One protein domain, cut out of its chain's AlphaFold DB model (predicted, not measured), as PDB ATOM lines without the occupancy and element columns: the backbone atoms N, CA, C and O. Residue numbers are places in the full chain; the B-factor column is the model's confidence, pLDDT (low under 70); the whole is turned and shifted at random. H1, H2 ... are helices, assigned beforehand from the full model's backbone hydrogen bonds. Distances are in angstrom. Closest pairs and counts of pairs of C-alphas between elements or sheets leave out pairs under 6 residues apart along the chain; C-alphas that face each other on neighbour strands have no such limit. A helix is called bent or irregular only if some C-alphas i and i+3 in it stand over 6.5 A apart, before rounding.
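This is residues 2 to 136 of the 974 residues of an uncharacterized protein of Firmicutes bacterium (UniProt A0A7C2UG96). The long helix H2 folds back along H1 as a hairpin on one side of a helical body whose core is the short helix H5, with H1, H4 and H7 packed round it. A second hairpin, H3 and H4, reaches out to one end, and H6 packs on H1. The printed part has 135 residues with seven named helices, H1 to H7 in order, and no named strand: all helix. It is compact, with a radius of gyration of the C-alphas of 14.4 A and spans of 45 by 32 by 28 A.

H2, residues 20 to 36, is 24.7 A long, and H6, residues 99 to 115, 24.6 A. H1, residues 2 to 17, begins at C-alpha 2 (-14.459, 33.813, 37.960) and is 22.6 A long. H3 is residues 39 to 52, H4 58 to 72, H5 81 to 93. H5 is irregular: C-alphas 87 and 90 are 7.9 A apart. H7, residues 125 to 135, ends at C-alpha 135 (0.441, 42.515, 40.494).

H2 touches H1 at a shallow tilt of 15 degrees, opposite ways; their closest C-alphas, Leu 14 and Ile 23, are 6.1 A apart. H1 touches H5 with residues 4 to 9 alone, closest at the C-alphas of Glu 4 and Gly 88, 4.7 A. H5 touches H7 at a shallow tilt of 29 degrees, closest at the C-alphas of Gly 82 and Val 128, 4.9 A. H4 touches H3, closest at the C-alphas of Ala 43 and Thr 64, 5.1 A. H1 touches H6, closest at the C-alphas of Leu 15 and Lys 112, 6.7 A. H3 and H5 are apart. Every O i to N i+4 pair is within hydrogen-bond range in H1, H3, H4, H6 and H7; in H2 12 of 13 are, in H5 6 of 9.

The C-alphas farthest apart, Glu 17 and Ile 53, are 45.0 A apart. The printed part has no cut and no long link. The model's pLDDT is under 70 at residues 2 and 95.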
ATOM      1  N   GLU A   2     -13.263  33.146  38.540       67.56
ATOM      2  CA  GLU A   2     -14.459  33.813  37.960       67.56
ATOM      3  C   GLU A   2     -15.363  34.481  39.007       67.56
ATOM      4  O   GLU A   2     -15.810  35.608  38.807       67.56
ATOM      5  N   ILE A   3     -15.553  33.840  40.164       79.19
ATOM      6  CA  ILE A   3     -16.335  34.403  41.276       79.19
ATOM      7  C   ILE A   3     -15.641  35.641  41.875       79.19
ATOM      8  O   ILE A   3     -16.283  36.655  42.119       79.19
ATOM      9  N   GLU A   4     -14.317  35.605  42.050       82.94
ATOM     10  CA  GLU A   4     -13.515  36.738  42.556       82.94
ATOM     11  C   GLU A   4     -13.576  37.942  41.610       82.94
ATOM     12  O   GLU A   4     -13.700  39.085  42.058       82.94
ATOM     13  N   LYS A   5     -13.541  37.677  40.298       83.44
ATOM     14  CA  LYS A   5     -13.726  38.687  39.255       83.44
ATOM     15  C   LYS A   5     -15.122  39.308  39.344       83.44
ATOM     16  O   LYS A   5     -15.219  40.528  39.421       83.44
ATOM     17  N   TYR A   6     -16.173  38.485  39.396       87.94
ATOM     18  CA  TYR A   6     -17.562  38.943  39.505       87.94
ATOM     19  C   TYR A   6     -17.793  39.809  40.753       87.94
ATOM     20  O   TYR A   6     -18.340  40.908  40.663       87.94
ATOM     21  N   LEU A   7     -17.322  39.358  41.919       89.31
ATOM     22  CA  LEU A   7     -17.468  40.102  43.173       89.31
ATOM     23  C   LEU A   7     -16.686  41.427  43.152       89.31
ATOM     24  O   LEU A   7     -17.183  42.445  43.635       89.31
ATOM     25  N   SER A   8     -15.491  41.438  42.554       91.62
ATOM     26  CA  SER A   8     -14.666  42.649  42.429       91.62
ATOM     27  C   SER A   8     -15.243  43.662  41.440       91.62
ATOM     28  O   SER A   8     -15.139  44.867  41.677       91.62
ATOM     29  N   GLU A   9     -15.868  43.191  40.359       90.94
ATOM     30  CA  GLU A   9     -16.582  44.010  39.376       90.94
ATOM     31  C   GLU A   9     -17.850  44.626  39.981       90.94
ATOM     32  O   GLU A   9     -18.044  45.838  39.900       90.94
ATOM     33  N   LYS A  10     -18.654  43.831  40.701       91.88
ATOM     34  CA  LYS A  10     -19.827  44.319  41.448       91.88
ATOM     35  C   LYS A  10     -19.432  45.364  42.495       91.88
ATOM     36  O   LYS A  10     -20.087  46.400  42.598       91.88
ATOM     37  N   PHE A  11     -18.334  45.143  43.226       93.62
ATOM     38  CA  PHE A  11     -17.779  46.141  44.146       93.62
ATOM     39  C   PHE A  11     -17.408  47.443  43.423       93.62
ATOM     40  O   PHE A  11     -17.768  48.526  43.885       93.62
ATOM     41  N   LEU A  12     -16.703  47.349  42.290       92.00
ATOM     42  CA  LEU A  12     -16.268  48.518  41.527       92.00
ATOM     43  C   LEU A  12     -17.463  49.330  41.006       92.00
ATOM     44  O   LEU A  12     -17.456  50.552  41.134       92.00
ATOM     45  N   ASN A  13     -18.499  48.668  40.489       89.69
ATOM     46  CA  ASN A  13     -19.709  49.329  39.991       89.69
ATOM     47  C   ASN A  13     -20.449  50.072  41.112       89.69
ATOM     48  O   ASN A  13     -20.697  51.272  40.995       89.69
ATOM     49  N   LEU A  14     -20.679  49.412  42.254       90.56
ATOM     50  CA  LEU A  14     -21.320  50.028  43.424       90.56
ATOM     51  C   LEU A  14     -20.517  51.220  43.971       90.56
ATOM     52  O   LEU A  14     -21.093  52.227  44.393       90.56
ATOM     53  N   LEU A  15     -19.183  51.130  43.936       90.75
ATOM     54  CA  LEU A  15     -18.299  52.239  44.286       90.75
ATOM     55  C   LEU A  15     -18.438  53.407  43.309       90.75
ATOM     56  O   LEU A  15     -18.473  54.564  43.736       90.75
ATOM     57  N   MET A  16     -18.539  53.128  42.009       87.81
ATOM     58  CA  MET A  16     -18.726  54.164  40.997       87.81
ATOM     59  C   MET A  16     -20.096  54.843  41.098       87.81
ATOM     60  O   MET A  16     -20.173  56.048  40.853       87.81
ATOM     61  N   GLU A  17     -21.127  54.126  41.532       86.44
ATOM     62  CA  GLU A  17     -22.480  54.645  41.778       86.44
ATOM     63  C   GLU A  17     -22.615  55.420  43.103       86.44
ATOM     64  O   GLU A  17     -23.601  56.122  43.313       86.44
ATOM     65  N   GLY A  18     -21.635  55.322  44.010       85.00
ATOM     66  CA  GLY A  18     -21.698  55.958  45.333       85.00
ATOM     67  C   GLY A  18     -22.640  55.252  46.319       85.00
ATOM     68  O   GLY A  18     -23.068  55.855  47.306       85.00
ATOM     69  N   ASN A  19     -22.967  53.978  46.080       86.25
ATOM     70  CA  ASN A  19     -23.938  53.220  46.867       86.25
ATOM     71  C   ASN A  19     -23.325  52.678  48.174       86.25
ATOM     72  O   ASN A  19     -22.768  51.579  48.230       86.25
ATOM     73  N   LYS A  20     -23.438  53.455  49.257       82.44
ATOM     74  CA  LYS A  20     -22.806  53.132  50.547       82.44
ATOM     75  C   LYS A  20     -23.318  51.839  51.196       82.44
ATOM     76  O   LYS A  20     -22.513  51.124  51.796       82.44
ATOM     77  N   SER A  21     -24.622  51.555  51.124       81.12
ATOM     78  CA  SER A  21     -25.201  50.330  51.698       81.12
ATOM     79  C   SER A  21     -24.758  49.104  50.904       81.12
ATOM     80  O   SER A  21     -24.214  48.173  51.495       81.12
ATOM     81  N   GLY A  22     -24.845  49.170  49.572       86.19
ATOM     82  CA  GLY A  22     -24.427  48.083  48.686       86.19
ATOM     83  C   GLY A  22     -22.951  47.711  48.837       86.19
ATOM     84  O   GLY A  22     -22.617  46.530  48.815       86.19
ATOM     85  N   ILE A  23     -22.064  48.688  49.068       88.25
ATOM     86  CA  ILE A  23     -20.625  48.442  49.292       88.25
ATOM     87  C   ILE A  23     -20.372  47.608  50.552       88.25
ATOM     88  O   ILE A  23     -19.496  46.744  50.560       88.25
ATOM     89  N   LYS A  24     -21.131  47.842  51.627       87.44
ATOM     90  CA  LYS A  24     -20.979  47.062  52.861       87.44
ATOM     91  C   LYS A  24     -21.423  45.613  52.650       87.44
ATOM     92  O   LYS A  24     -20.760  44.700  53.140       87.44
ATOM     93  N   ASP A  25     -22.500  45.409  51.898       90.44
ATOM     94  CA  ASP A  25     -23.048  44.081  51.620       90.44
ATOM     95  C   ASP A  25     -22.115  43.265  50.719       90.44
ATOM     96  O   ASP A  25     -21.771  42.132  51.058       90.44
ATOM     97  N   ILE A  26     -21.596  43.859  49.638       92.62
ATOM     98  CA  ILE A  26     -20.645  43.174  48.748       92.62
ATOM     99  C   ILE A  26     -19.309  42.871  49.445       92.62
ATOM    100  O   ILE A  26     -18.704  41.835  49.189       92.62
ATOM    101  N   LEU A  27     -18.845  43.718  50.372       89.94
ATOM    102  CA  LEU A  27     -17.645  43.429  51.166       89.94
ATOM    103  C   LEU A  27     -17.859  42.261  52.138       89.94
ATOM    104  O   LEU A  27     -16.938  41.470  52.353       89.94
ATOM    105  N   ASN A  28     -19.069  42.108  52.683       90.31
ATOM    106  CA  ASN A  28     -19.439  40.921  53.451       90.31
ATOM    107  C   ASN A  28     -19.527  39.671  52.564       90.31
ATOM    108  O   ASN A  28     -19.056  38.616  52.979       90.31
ATOM    109  N   GLU A  29     -20.064  39.775  51.342       91.88
ATOM    110  CA  GLU A  29     -20.045  38.675  50.361       91.88
ATOM    111  C   GLU A  29     -18.607  38.251  50.025       91.88
ATOM    112  O   GLU A  29     -18.285  37.065  50.101       91.88
ATOM    113  N   ILE A  30     -17.719  39.214  49.739       90.75
ATOM    114  CA  ILE A  30     -16.291  38.975  49.472       90.75
ATOM    115  C   ILE A  30     -15.625  38.284  50.670       90.75
ATOM    116  O   ILE A  30     -14.950  37.270  50.494       90.75
ATOM    117  N   ARG A  31     -15.855  38.779  51.895       91.19
ATOM    118  CA  ARG A  31     -15.359  38.158  53.135       91.19
ATOM    119  C   ARG A  31     -15.863  36.724  53.295       91.19
ATOM    120  O   ARG A  31     -15.058  35.835  53.560       91.19
ATOM    121  N   ASN A  32     -17.163  36.489  53.132       89.81
ATOM    122  CA  ASN A  32     -17.767  35.167  53.302       89.81
ATOM    123  C   ASN A  32     -17.229  34.166  52.282       89.81
ATOM    124  O   ASN A  32     -16.902  33.040  52.649       89.81
ATOM    125  N   TYR A  33     -17.096  34.580  51.022       90.94
ATOM    126  CA  TYR A  33     -16.502  33.754  49.978       90.94
ATOM    127  C   TYR A  33     -15.043  33.404  50.305       90.94
ATOM    128  O   TYR A  33     -14.677  32.232  50.317       90.94
ATOM    129  N   ILE A  34     -14.221  34.397  50.655       84.88
ATOM    130  CA  ILE A  34     -12.797  34.197  50.972       84.88
ATOM    131  C   ILE A  34     -12.600  33.280  52.189       84.88
ATOM    132  O   ILE A  34     -11.684  32.454  52.185       84.88
ATOM    133  N   LEU A  35     -13.444  33.404  53.220       86.06
ATOM    134  CA  LEU A  35     -13.410  32.525  54.392       86.06
ATOM    135  C   LEU A  35     -13.877  31.107  54.053       86.06
ATOM    136  O   LEU A  35     -13.228  30.153  54.462       86.06
ATOM    137  N   LYS A  36     -14.961  30.963  53.281       88.75
ATOM    138  CA  LYS A  36     -15.487  29.657  52.860       88.75
ATOM    139  C   LYS A  36     -14.477  28.870  52.019       88.75
ATOM    140  O   LYS A  36     -14.366  27.661  52.177       88.75
ATOM    141  N   GLU A  37     -13.736  29.556  51.155       85.69
ATOM    142  CA  GLU A  37     -12.725  28.954  50.279       85.69
ATOM    143  C   GLU A  37     -11.340  28.825  50.948       85.69
ATOM    144  O   GLU A  37     -10.345  28.587  50.264       85.69
ATOM    145  N   ASN A  38     -11.242  29.013  52.273       86.00
ATOM    146  CA  ASN A  38     -10.010  28.906  53.071       86.00
ATOM    147  C   ASN A  38      -8.822  29.734  52.537       86.00
ATOM    148  O   ASN A  38      -7.656  29.419  52.784       86.00
ATOM    149  N   LYS A  39      -9.088  30.841  51.835       83.75
ATOM    150  CA  LYS A  39      -8.052  31.660  51.176       83.75
ATOM    151  C   LYS A  39      -7.090  32.322  52.157       83.75
ATOM    152  O   LYS A  39      -5.930  32.554  51.830       83.75
ATOM    153  N   VAL A  40      -7.558  32.602  53.371       87.31
ATOM    154  CA  VAL A  40      -6.742  33.177  54.449       87.31
ATOM    155  C   VAL A  40      -5.700  32.167  54.928       87.31
ATOM    156  O   VAL A  40      -4.525  32.506  55.045       87.31
ATOM    157  N   GLU A  41      -6.115  30.921  55.161       84.38
ATOM    158  CA  GLU A  41      -5.218  29.833  55.562       84.38
ATOM    159  C   GLU A  41      -4.258  29.470  54.429       84.38
ATOM    160  O   GLU A  41      -3.069  29.270  54.676       84.38
ATOM    161  N   GLN A  42      -4.749  29.475  53.185       86.25
ATOM    162  CA  GLN A  42      -3.928  29.280  51.995       86.25
ATOM    163  C   GLN A  42      -2.819  30.340  51.904       86.25
ATOM    164  O   GLN A  42      -1.651  29.975  51.813       86.25
ATOM    165  N   ALA A  43      -3.151  31.632  52.011       86.81
ATOM    166  CA  ALA A  43      -2.163  32.711  51.940       86.81
ATOM    167  C   ALA A  43      -1.114  32.628  53.068       86.81
ATOM    168  O   ALA A  43       0.079  32.804  52.826       86.81
ATOM    169  N   ILE A  44      -1.536  32.296  54.296       87.50
ATOM    170  CA  ILE A  44      -0.627  32.090  55.436       87.50
ATOM    171  C   ILE A  44       0.296  30.886  55.190       87.50
ATOM    172  O   ILE A  44       1.502  30.968  55.442       87.50
ATOM    173  N   SER A  45      -0.250  29.774  54.692       86.06
ATOM    174  CA  SER A  45       0.505  28.556  54.384       86.06
ATOM    175  C   SER A  45       1.538  28.793  53.278       86.06
ATOM    176  O   SER A  45       2.712  28.459  53.448       86.06
ATOM    177  N   GLU A  46       1.136  29.451  52.187       83.94
ATOM    178  CA  GLU A  46       2.007  29.815  51.062       83.94
ATOM    179  C   GLU A  46       3.122  30.779  51.491       83.94
ATOM    180  O   GLU A  46       4.280  30.612  51.092       83.94
ATOM    181  N   GLU A  47       2.828  31.744  52.369       87.00
ATOM    182  CA  GLU A  47       3.857  32.616  52.935       87.00
ATOM    183  C   GLU A  47       4.844  31.842  53.826       87.00
ATOM    184  O   GLU A  47       6.059  32.041  53.723       87.00
ATOM    185  N   HIS A  48       4.361  30.935  54.684       84.75
ATOM    186  CA  HIS A  48       5.223  30.087  55.516       84.75
ATOM    187  C   HIS A  48       6.097  29.155  54.679       84.75
ATOM    188  O   HIS A  48       7.282  28.997  54.982       84.75
ATOM    189  N   GLN A  49       5.542  28.563  53.624       82.94
ATOM    190  CA  GLN A  49       6.286  27.738  52.682       82.94
ATOM    191  C   GLN A  49       7.372  28.561  51.985       82.94
ATOM    192  O   GLN A  49       8.528  28.146  51.980       82.94
ATOM    193  N   SER A  50       7.034  29.759  51.497       80.19
ATOM    194  CA  SER A  50       7.981  30.667  50.833       80.19
ATOM    195  C   SER A  50       9.115  31.116  51.765       80.19
ATOM    196  O   SER A  50      10.264  31.225  51.338       80.19
ATOM    197  N   LYS A  51       8.830  31.316  53.063       85.31
ATOM    198  CA  LYS A  51       9.856  31.578  54.092       85.31
ATOM    199  C   LYS A  51      10.755  30.367  54.339       85.31
ATOM    200  O   LYS A  51      11.954  30.542  54.508       85.31
ATOM    201  N   ARG A  52      10.203  29.147  54.340       79.75
ATOM    202  CA  ARG A  52      10.980  27.904  54.535       79.75
ATOM    203  C   ARG A  52      11.958  27.630  53.395       79.75
ATOM    204  O   ARG A  52      13.030  27.099  53.652       79.75
ATOM    205  N   ILE A  53      11.599  27.985  52.163       79.38
ATOM    206  CA  ILE A  53      12.432  27.753  50.972       79.38
ATOM    207  C   ILE A  53      13.248  28.989  50.546       79.38
ATOM    208  O   ILE A  53      13.819  28.991  49.460       79.38
ATOM    209  N   ASN A  54      13.331  30.030  51.389       79.00
ATOM    210  CA  ASN A  54      14.068  31.284  51.145       79.00
ATOM    211  C   ASN A  54      13.664  32.056  49.868       79.00
ATOM    212  O   ASN A  54      14.464  32.812  49.321       79.00
ATOM    213  N   THR A  55      12.417  31.923  49.410       78.81
ATOM    214  CA  THR A  55      11.878  32.668  48.253       78.81
ATOM    215  C   THR A  55      10.875  33.752  48.648       78.81
ATOM    216  O   THR A  55      10.257  34.361  47.778       78.81
ATOM    217  N   TRP A  56      10.684  33.989  49.949       88.94
ATOM    218  CA  TRP A  56       9.740  34.982  50.458       88.94
ATOM    219  C   TRP A  56      10.088  36.402  50.005       88.94
ATOM    220  O   TRP A  56      11.232  36.850  50.102       88.94
ATOM    221  N   SER A  57       9.066  37.138  49.581       87.69
ATOM    222  CA  SER A  57       9.177  38.510  49.108       87.69
ATOM    223  C   SER A  57       8.153  39.440  49.767       87.69
ATOM    224  O   SER A  57       7.138  39.022  50.328       87.69
ATOM    225  N   LEU A  58       8.374  40.754  49.638       85.56
ATOM    226  CA  LEU A  58       7.387  41.766  50.043       85.56
ATOM    227  C   LEU A  58       6.037  41.588  49.328       85.56
ATOM    228  O   LEU A  58       5.002  41.959  49.873       85.56
ATOM    229  N   LYS A  59       6.034  40.995  48.128       85.69
ATOM    230  CA  LYS A  59       4.816  40.686  47.376       85.69
ATOM    231  C   LYS A  59       3.939  39.681  48.134       85.69
ATOM    232  O   LYS A  59       2.730  39.901  48.228       85.69
ATOM    233  N   ASP A  60       4.553  38.646  48.702       84.81
ATOM    234  CA  ASP A  60       3.869  37.592  49.464       84.81
ATOM    235  C   ASP A  60       3.338  38.149  50.788       84.81
ATOM    236  O   ASP A  60       2.194  37.907  51.158       84.81
ATOM    237  N   LYS A  61       4.117  39.023  51.442       89.19
ATOM    238  CA  LYS A  61       3.679  39.761  52.638       89.19
ATOM    239  C   LYS A  61       2.376  40.532  52.401       89.19
ATOM    240  O   LYS A  61       1.452  40.446  53.207       89.19
ATOM    241  N   TYR A  62       2.299  41.317  51.324       91.81
ATOM    242  CA  TYR A  62       1.110  42.126  51.032       91.81
ATOM    243  C   TYR A  62      -0.094  41.282  50.601       91.81
ATOM    244  O   TYR A  62      -1.227  41.644  50.926       91.81
ATOM    245  N   TYR A  63       0.139  40.142  49.944       88.81
ATOM    246  CA  TYR A  63      -0.904  39.158  49.652       88.81
ATOM    247  C   TYR A  63      -1.550  38.650  50.945       88.81
ATOM    248  O   TYR A  63      -2.750  38.840  51.155       88.81
ATOM    249  N   THR A  64      -0.741  38.112  51.863       89.81
ATOM    250  CA  THR A  64      -1.228  37.570  53.135       89.81
ATOM    251  C   THR A  64      -1.896  38.633  53.993       89.81
ATOM    252  O   THR A  64      -2.994  38.410  54.501       89.81
ATOM    253  N   LEU A  65      -1.288  39.817  54.135       90.00
ATOM    254  CA  LEU A  65      -1.866  40.903  54.933       90.00
ATOM    255  C   LEU A  65      -3.245  41.337  54.416       90.00
ATOM    256  O   LEU A  65      -4.127  41.633  55.224       90.00
ATOM    257  N   SER A  66      -3.456  41.331  53.097       90.50
ATOM    258  CA  SER A  66      -4.751  41.671  52.500       90.50
ATOM    259  C   SER A  66      -5.839  40.694  52.952       90.50
ATOM    260  O   SER A  66      -6.859  41.126  53.487       90.50
ATOM    261  N   PHE A  67      -5.601  39.384  52.853       89.50
ATOM    262  CA  PHE A  67      -6.573  38.371  53.283       89.50
ATOM    263  C   PHE A  67      -6.742  38.292  54.807       89.50
ATOM    264  O   PHE A  67      -7.860  38.131  55.295       89.50
ATOM    265  N   VAL A  68      -5.667  38.469  55.582       87.31
ATOM    266  CA  VAL A  68      -5.733  38.467  57.055       87.31
ATOM    267  C   VAL A  68      -6.523  39.663  57.586       87.31
ATOM    268  O   VAL A  68      -7.339  39.490  58.493       87.31
ATOM    269  N   SER A  69      -6.328  40.858  57.017       86.00
ATOM    270  CA  SER A  69      -7.119  42.042  57.393       86.00
ATOM    271  C   SER A  69      -8.610  41.838  57.112       86.00
ATOM    272  O   SER A  69      -9.450  42.200  57.934       86.00
ATOM    273  N   LEU A  70      -8.940  41.134  56.022       84.50
ATOM    274  CA  LEU A  70     -10.320  40.798  55.686       84.50
ATOM    275  C   LEU A  70     -11.002  39.904  56.724       84.50
ATOM    276  O   LEU A  70     -12.186  40.102  57.001       84.50
ATOM    277  N   ALA A  71     -10.256  38.971  57.319       81.69
ATOM    278  CA  ALA A  71     -10.760  38.013  58.299       81.69
ATOM    279  C   ALA A  71     -10.860  38.563  59.732       81.69
ATOM    280  O   ALA A  71     -11.758  38.164  60.470       81.69
ATOM    281  N   LYS A  72      -9.938  39.445  60.146       80.38
ATOM    282  CA  LYS A  72      -9.815  39.885  61.552       80.38
ATOM    283  C   LYS A  72     -10.573  41.167  61.889       80.38
ATOM    284  O   LYS A  72     -11.025  41.322  63.022       80.38
ATOM    285  N   GLU A  73     -10.694  42.089  60.942       78.31
ATOM    286  CA  GLU A  73     -11.210  43.431  61.219       78.31
ATOM    287  C   GLU A  73     -12.744  43.469  61.269       78.31
ATOM    288  O   GLU A  73     -13.430  42.897  60.421       78.31
ATOM    289  N   LYS A  74     -13.318  44.174  62.251       74.00
ATOM    290  CA  LYS A  74     -14.785  44.278  62.402       74.00
ATOM    291  C   LYS A  74     -15.416  45.324  61.474       74.00
ATOM    292  O   LYS A  74     -16.571  45.160  61.083       74.00
ATOM    293  N   SER A  75     -14.682  46.378  61.116       83.25
ATOM    294  CA  SER A  75     -15.068  47.372  60.102       83.25
ATOM    295  C   SER A  75     -14.421  47.033  58.751       83.25
ATOM    296  O   SER A  75     -13.680  46.065  58.660       83.25
ATOM    297  N   PHE A  76     -14.706  47.800  57.693       86.06
ATOM    298  CA  PHE A  76     -14.029  47.689  56.388       86.06
ATOM    299  C   PHE A  76     -13.256  48.968  56.015       86.06
ATOM    300  O   PHE A  76     -12.932  49.202  54.853       86.06
ATOM    301  N   ASP A  77     -12.965  49.832  56.988       84.06
ATOM    302  CA  ASP A  77     -12.281  51.116  56.760       84.06
ATOM    303  C   ASP A  77     -10.818  50.978  56.285       84.06
ATOM    304  O   ASP A  77     -10.231  51.959  55.827       84.06
ATOM    305  N   TYR A  78     -10.257  49.766  56.326       85.44
ATOM    306  CA  TYR A  78      -8.933  49.412  55.809       85.44
ATOM    307  C   TYR A  78      -8.920  49.016  54.324       85.44
ATOM    308  O   TYR A  78      -7.843  48.744  53.787       85.44
ATOM    309  N   ILE A  79     -10.077  48.908  53.660       91.44
ATOM    310  CA  ILE A  79     -10.134  48.569  52.234       91.44
ATOM    311  C   ILE A  79      -9.524  49.713  51.425       91.44
ATOM    312  O   ILE A  79      -9.888  50.870  51.607       91.44
ATOM    313  N   ASP A  80      -8.607  49.373  50.524       93.19
ATOM    314  CA  ASP A  80      -7.923  50.289  49.617       93.19
ATOM    315  C   ASP A  80      -7.809  49.657  48.220       93.19
ATOM    316  O   ASP A  80      -8.194  48.502  48.007       93.19
ATOM    317  N   PHE A  81      -7.285  50.417  47.257       93.88
ATOM    318  CA  PHE A  81      -7.143  49.956  45.876       93.88
ATOM    319  C   PHE A  81      -6.251  48.709  45.743       93.88
ATOM    320  O   PHE A  81      -6.549  47.821  44.948       93.88
ATOM    321  N   GLY A  82      -5.186  48.601  46.544       93.19
ATOM    322  CA  GLY A  82      -4.261  47.465  46.517       93.19
ATOM    323  C   GLY A  82      -4.902  46.178  47.038       93.19
ATOM    324  O   GLY A  82      -4.755  45.121  46.424       93.19
ATOM    325  N   LYS A  83      -5.675  46.263  48.125       92.56
ATOM    326  CA  LYS A  83      -6.433  45.116  48.648       92.56
ATOM    327  C   LYS A  83      -7.533  44.678  47.686       92.56
ATOM    328  O   LYS A  83      -7.667  43.487  47.428       92.56
ATOM    329  N   TRP A  84      -8.274  45.626  47.106       94.38
ATOM    330  CA  TRP A  84      -9.284  45.317  46.087       94.38
ATOM    331  C   TRP A  84      -8.671  44.634  44.854       94.38
ATOM    332  O   TRP A  84      -9.213  43.638  44.369       94.38
ATOM    333  N   LEU A  85      -7.504  45.101  44.392       92.88
ATOM    334  CA  LEU A  85      -6.748  44.429  43.335       92.88
ATOM    335  C   LEU A  85      -6.479  42.960  43.689       92.88
ATOM    336  O   LEU A  85      -6.764  42.081  42.877       92.88
ATOM    337  N   ILE A  86      -5.989  42.689  44.902       92.19
ATOM    338  CA  ILE A  86      -5.643  41.339  45.373       92.19
ATOM    339  C   ILE A  86      -6.877  40.436  45.534       92.19
ATOM    340  O   ILE A  86      -6.798  39.253  45.212       92.19
ATOM    341  N   PHE A  87      -8.021  40.966  45.980       90.25
ATOM    342  CA  PHE A  87      -9.250  40.175  46.158       90.25
ATOM    343  C   PHE A  87      -9.885  39.702  44.846       90.25
ATOM    344  O   PHE A  87     -10.671  38.757  44.858       90.25
ATOM    345  N   GLY A  88      -9.525  40.317  43.719       85.94
ATOM    346  CA  GLY A  88      -9.981  39.882  42.399       85.94
ATOM    347  C   GLY A  88      -9.946  40.961  41.322       85.94
ATOM    348  O   GLY A  88     -10.107  40.635  40.145       85.94
ATOM    349  N   GLY A  89      -9.663  42.224  41.673       87.88
ATOM    350  CA  GLY A  89      -9.497  43.312  40.705       87.88
ATOM    351  C   GLY A  89      -8.420  43.028  39.647       87.88
ATOM    352  O   GLY A  89      -8.563  43.444  38.499       87.88
ATOM    353  N   ILE A  90      -7.391  42.233  39.962       88.19
ATOM    354  CA  ILE A  90      -6.391  41.797  38.968       88.19
ATOM    355  C   ILE A  90      -7.005  41.028  37.787       88.19
ATOM    356  O   ILE A  90      -6.566  41.214  36.655       88.19
ATOM    357  N   PHE A  91      -8.039  40.212  38.018       81.25
ATOM    358  CA  PHE A  91      -8.712  39.435  36.969       81.25
ATOM    359  C   PHE A  91      -9.625  40.306  36.099       81.25
ATOM    360  O   PHE A  91     -10.009  39.911  34.995       81.25
ATOM    361  N   LEU A  92      -9.972  41.494  36.595       81.31
ATOM    362  CA  LEU A  92     -10.706  42.500  35.844       81.31
ATOM    363  C   LEU A  92      -9.766  43.324  34.953       81.31
ATOM    364  O   LEU A  92     -10.123  43.606  33.811       81.31
ATOM    365  N   LEU A  93      -8.582  43.688  35.459       85.19
ATOM    366  CA  LEU A  93      -7.749  44.740  34.868       85.19
ATOM    367  C   LEU A  93      -6.549  44.248  34.044       85.19
ATOM    368  O   LEU A  93      -6.176  44.907  33.069       85.19
ATOM    369  N   ASN A  94      -5.930  43.119  34.410       82.56
ATOM    370  CA  ASN A  94      -4.697  42.669  33.755       82.56
ATOM    371  C   ASN A  94      -4.912  42.391  32.261       82.56
ATOM    372  O   ASN A  94      -5.865  41.718  31.873       82.56
ATOM    373  N   GLY A  95      -4.008  42.920  31.432       69.75
ATOM    374  CA  GLY A  95      -4.040  42.770  29.974       69.75
ATOM    375  C   GLY A  95      -5.112  43.598  29.255       69.75
ATOM    376  O   GLY A  95      -5.232  43.479  28.041       69.75
ATOM    377  N   LYS A  96      -5.884  44.436  29.967       73.06
ATOM    378  CA  LYS A  96      -6.996  45.215  29.384       73.06
ATOM    379  C   LYS A  96      -6.838  46.731  29.479       73.06
ATOM    380  O   LYS A  96      -7.422  47.430  28.652       73.06
ATOM    381  N   TYR A  97      -6.073  47.208  30.462       79.38
ATOM    382  CA  TYR A  97      -5.879  48.629  30.766       79.38
ATOM    383  C   TYR A  97      -4.432  49.047  30.516       79.38
ATOM    384  O   TYR A  97      -3.512  48.319  30.892       79.38
ATOM    385  N   THR A  98      -4.201  50.222  29.937       79.31
ATOM    386  CA  THR A  98      -2.867  50.840  29.923       79.31
ATOM    387  C   THR A  98      -2.475  51.313  31.329       79.31
ATOM    388  O   THR A  98      -3.304  51.409  32.238       79.31
ATOM    389  N   THR A  99      -1.193  51.632  31.534       80.38
ATOM    390  CA  THR A  99      -0.718  52.211  32.804       80.38
ATOM    391  C   THR A  99      -1.413  53.543  33.119       80.38
ATOM    392  O   THR A  99      -1.714  53.831  34.275       80.38
ATOM    393  N   GLU A 100      -1.712  54.344  32.096       78.94
ATOM    394  CA  GLU A 100      -2.403  55.631  32.227       78.94
ATOM    395  C   GLU A 100      -3.871  55.447  32.623       78.94
ATOM    396  O   GLU A 100      -4.335  56.067  33.584       78.94
ATOM    397  N   GLU A 101      -4.582  54.536  31.949       81.00
ATOM    398  CA  GLU A 101      -5.975  54.209  32.268       81.00
ATOM    399  C   GLU A 101      -6.104  53.647  33.690       81.00
ATOM    400  O   GLU A 101      -7.033  54.007  34.418       81.00
ATOM    401  N   LEU A 102      -5.149  52.815  34.124       89.19
ATOM    402  CA  LEU A 102      -5.118  52.316  35.497       89.19
ATOM    403  C   LEU A 102      -4.934  53.453  36.508       89.19
ATOM    404  O   LEU A 102      -5.626  53.481  37.526       89.19
ATOM    405  N   ASN A 103      -4.017  54.387  36.250       87.50
ATOM    406  CA  ASN A 103      -3.774  55.514  37.149       87.50
ATOM    407  C   ASN A 103      -5.022  56.397  37.292       87.50
ATOM    408  O   ASN A 103      -5.355  56.816  38.405       87.50
ATOM    409  N   GLN A 104      -5.750  56.619  36.196       87.75
ATOM    410  CA  GLN A 104      -7.006  57.362  36.219       87.75
ATOM    411  C   GLN A 104      -8.102  56.612  36.990       87.75
ATOM    412  O   GLN A 104      -8.785  57.202  37.833       87.75
ATOM    413  N   LEU A 105      -8.241  55.301  36.753       90.81
ATOM    414  CA  LEU A 105      -9.180  54.448  37.482       90.81
ATOM    415  C   LEU A 105      -8.885  54.463  38.983       90.81
ATOM    416  O   LEU A 105      -9.795  54.661  39.785       90.81
ATOM    417  N   ARG A 106      -7.616  54.298  39.363       92.69
ATOM    418  CA  ARG A 106      -7.168  54.301  40.757       92.69
ATOM    419  C   ARG A 106      -7.483  55.619  41.452       92.69
ATOM    420  O   ARG A 106      -8.012  55.600  42.559       92.69
ATOM    421  N   LYS A 107      -7.210  56.757  40.807       90.38
ATOM    422  CA  LYS A 107      -7.524  58.078  41.366       90.38
ATOM    423  C   LYS A 107      -9.024  58.220  41.643       90.38
ATOM    424  O   LYS A 107      -9.417  58.558  42.757       90.38
ATOM    425  N   ASN A 108      -9.859  57.875  40.661       90.88
ATOM    426  CA  ASN A 108     -11.315  57.912  40.807       90.88
ATOM    427  C   ASN A 108     -11.817  56.952  41.898       90.88
ATOM    428  O   ASN A 108     -12.729  57.288  42.655       90.88
ATOM    429  N   PHE A 109     -11.222  55.762  41.982       93.75
ATOM    430  CA  PHE A 109     -11.528  54.757  42.993       93.75
ATOM    431  C   PHE A 109     -11.235  55.283  44.400       93.75
ATOM    432  O   PHE A 109     -12.123  55.281  45.248       93.75
ATOM    433  N   GLU A 110     -10.021  55.779  44.643       92.12
ATOM    434  CA  GLU A 110      -9.589  56.278  45.952       92.12
ATOM    435  C   GLU A 110     -10.403  57.510  46.390       92.12
ATOM    436  O   GLU A 110     -10.822  57.597  47.546       92.12
ATOM    437  N   GLU A 111     -10.711  58.437  45.476       90.69
ATOM    438  CA  GLU A 111     -11.550  59.608  45.769       90.69
ATOM    439  C   GLU A 111     -12.973  59.220  46.197       90.69
ATOM    440  O   GLU A 111     -13.487  59.733  47.199       90.69
ATOM    441  N   LYS A 112     -13.620  58.303  45.464       90.44
ATOM    442  CA  LYS A 112     -14.975  57.835  45.798       90.44
ATOM    443  C   LYS A 112     -14.989  57.013  47.082       90.44
ATOM    444  O   LYS A 112     -15.881  57.192  47.911       90.44
ATOM    445  N   LEU A 113     -13.979  56.172  47.287       90.56
ATOM    446  CA  LEU A 113     -13.859  55.326  48.470       90.56
ATOM    447  C   LEU A 113     -13.708  56.162  49.751       90.56
ATOM    448  O   LEU A 113     -14.415  55.920  50.734       90.56
ATOM    449  N   ASN A 114     -12.879  57.209  49.701       87.06
ATOM    450  CA  ASN A 114     -12.682  58.140  50.814       87.06
ATOM    451  C   ASN A 114     -13.955  58.930  51.153       87.06
ATOM    452  O   ASN A 114     -14.295  59.065  52.331       87.06
ATOM    453  N   LYS A 115     -14.706  59.407  50.144       87.31
ATOM    454  CA  LYS A 115     -15.996  60.105  50.355       87.31
ATOM    455  C   LYS A 115     -17.018  59.243  51.099       87.31
ATOM    456  O   LYS A 115     -17.832  59.763  51.858       87.31
ATOM    457  N   LEU A 116     -16.959  57.927  50.915       84.94
ATOM    458  CA  LEU A 116     -17.868  56.974  51.551       84.94
ATOM    459  C   LEU A 116     -17.425  56.554  52.962       84.94
ATOM    460  O   LEU A 116     -18.200  55.915  53.681       84.94
ATOM    461  N   GLY A 117     -16.236  56.985  53.395       82.31
ATOM    462  CA  GLY A 117     -15.687  56.744  54.731       82.31
ATOM    463  C   GLY A 117     -14.794  55.506  54.847       82.31
ATOM    464  O   GLY A 117     -14.486  55.112  55.970       82.31
ATOM    465  N   TYR A 118     -14.376  54.914  53.725       84.56
ATOM    466  CA  TYR A 118     -13.434  53.792  53.656       84.56
ATOM    467  C   TYR A 118     -12.021  54.288  53.275       84.56
ATOM    468  O   TYR A 118     -11.853  55.462  52.962       84.56
ATOM    469  N   GLY A 119     -10.994  53.433  53.340       78.44
ATOM    470  CA  GLY A 119      -9.613  53.772  52.947       78.44
ATOM    471  C   GLY A 119      -8.739  54.436  54.020       78.44
ATOM    472  O   GLY A 119      -7.534  54.572  53.816       78.44
ATOM    473  N   LYS A 120      -9.297  54.804  55.183       78.56
ATOM    474  CA  LYS A 120      -8.578  55.520  56.259       78.56
ATOM    475  C   LYS A 120      -7.487  54.683  56.935       78.56
ATOM    476  O   LYS A 120      -6.456  55.234  57.306       78.56
ATOM    477  N   ASN A 121      -7.711  53.376  57.067       81.00
ATOM    478  CA  ASN A 121      -6.789  52.433  57.716       81.00
ATOM    479  C   ASN A 121      -6.130  51.479  56.700       81.00
ATOM    480  O   ASN A 121      -5.699  50.379  57.047       81.00
ATOM    481  N   GLY A 122      -6.129  51.859  55.419       84.44
ATOM    482  CA  GLY A 122      -5.558  51.065  54.336       84.44
ATOM    483  C   GLY A 122      -4.030  51.074  54.304       84.44
ATOM    484  O   GLY A 122      -3.356  51.678  55.137       84.44
ATOM    485  N   PHE A 123      -3.475  50.389  53.311       90.75
ATOM    486  CA  PHE A 123      -2.059  50.464  52.985       90.75
ATOM    487  C   PHE A 123      -1.662  51.901  52.640       90.75
ATOM    488  O   PHE A 123      -2.413  52.652  52.014       90.75
ATOM    489  N   LYS A 124      -0.445  52.292  53.024       89.94
ATOM    490  CA  LYS A 124       0.106  53.598  52.650       89.94
ATOM    491  C   LYS A 124       0.298  53.651  51.137       89.94
ATOM    492  O   LYS A 124       0.564  52.638  50.497       89.94
ATOM    493  N   LYS A 125       0.280  54.858  50.563       87.38
ATOM    494  CA  LYS A 125       0.428  55.076  49.112       87.38
ATOM    495  C   LYS A 125       1.591  54.286  48.487       87.38
ATOM    496  O   LYS A 125       1.368  53.575  47.519       87.38
ATOM    497  N   LYS A 126       2.785  54.328  49.099       89.19
ATOM    498  CA  LYS A 126       3.978  53.587  48.633       89.19
ATOM    499  C   LYS A 126       3.773  52.067  48.574       89.19
ATOM    500  O   LYS A 126       4.379  51.395  47.751       89.19
ATOM    501  N   GLU A 127       2.948  51.525  49.460       91.31
ATOM    502  CA  GLU A 127       2.656  50.093  49.533       91.31
ATOM    503  C   GLU A 127       1.631  49.698  48.466       91.31
ATOM    504  O   GLU A 127       1.806  48.687  47.791       91.31
ATOM    505  N   VAL A 128       0.612  50.534  48.242       90.31
ATOM    506  CA  VAL A 128      -0.329  50.358  47.126       90.31
ATOM    507  C   VAL A 128       0.398  50.478  45.783       90.31
ATOM    508  O   VAL A 128       0.158  49.665  44.897       90.31
ATOM    509  N   ASP A 129       1.332  51.425  45.644       90.50
ATOM    510  CA  ASP A 129       2.169  51.578  44.444       90.50
ATOM    511  C   ASP A 129       2.981  50.304  44.171       90.50
ATOM    512  O   ASP A 129       2.990  49.804  43.047       90.50
ATOM    513  N   PHE A 130       3.587  49.721  45.212       91.62
ATOM    514  CA  PHE A 130       4.308  48.454  45.106       91.62
ATOM    515  C   PHE A 130       3.389  47.290  44.704       91.62
ATOM    516  O   PHE A 130       3.751  46.477  43.854       91.62
ATOM    517  N   ILE A 131       2.188  47.198  45.288       90.38
ATOM    518  CA  ILE A 131       1.203  46.169  44.920       90.38
ATOM    519  C   ILE A 131       0.820  46.320  43.447       90.38
ATOM    520  O   ILE A 131       0.855  45.339  42.707       90.38
ATOM    521  N   VAL A 132       0.517  47.538  42.996       89.69
ATOM    522  CA  VAL A 132       0.211  47.814  41.589       89.69
ATOM    523  C   VAL A 132       1.376  47.379  40.701       89.69
ATOM    524  O   VAL A 132       1.172  46.572  39.802       89.69
ATOM    525  N   GLU A 133       2.606  47.801  40.991       88.81
ATOM    526  CA  GLU A 133       3.791  47.438  40.205       88.81
ATOM    527  C   GLU A 133       3.993  45.912  40.097       88.81
ATOM    528  O   GLU A 133       4.341  45.380  39.037       88.81
ATOM    529  N   LYS A 134       3.773  45.169  41.191       87.75
ATOM    530  CA  LYS A 134       4.026  43.720  41.222       87.75
ATOM    531  C   LYS A 134       2.880  42.868  40.683       87.75
ATOM    532  O   LYS A 134       3.163  41.795  40.139       87.75
ATOM    533  N   TYR A 135       1.631  43.303  40.835       83.25
ATOM    534  CA  TYR A 135       0.441  42.515  40.494       83.25
ATOM    535  C   TYR A 135      -0.250  42.950  39.202       83.25
ATOM    536  O   TYR A 135      -0.881  42.112  38.550       83.25
ATOM    537  N   PHE A 136      -0.118  44.216  38.806       85.69
ATOM    538  CA  PHE A 136      -0.688  44.699  37.559       85.69
ATOM    539  C   PHE A 136       0.198  44.346  36.361       85.69
ATOM    540  O   PHE A 136       1.433  44.371  36.413       85.69
TER     541      PHE A 136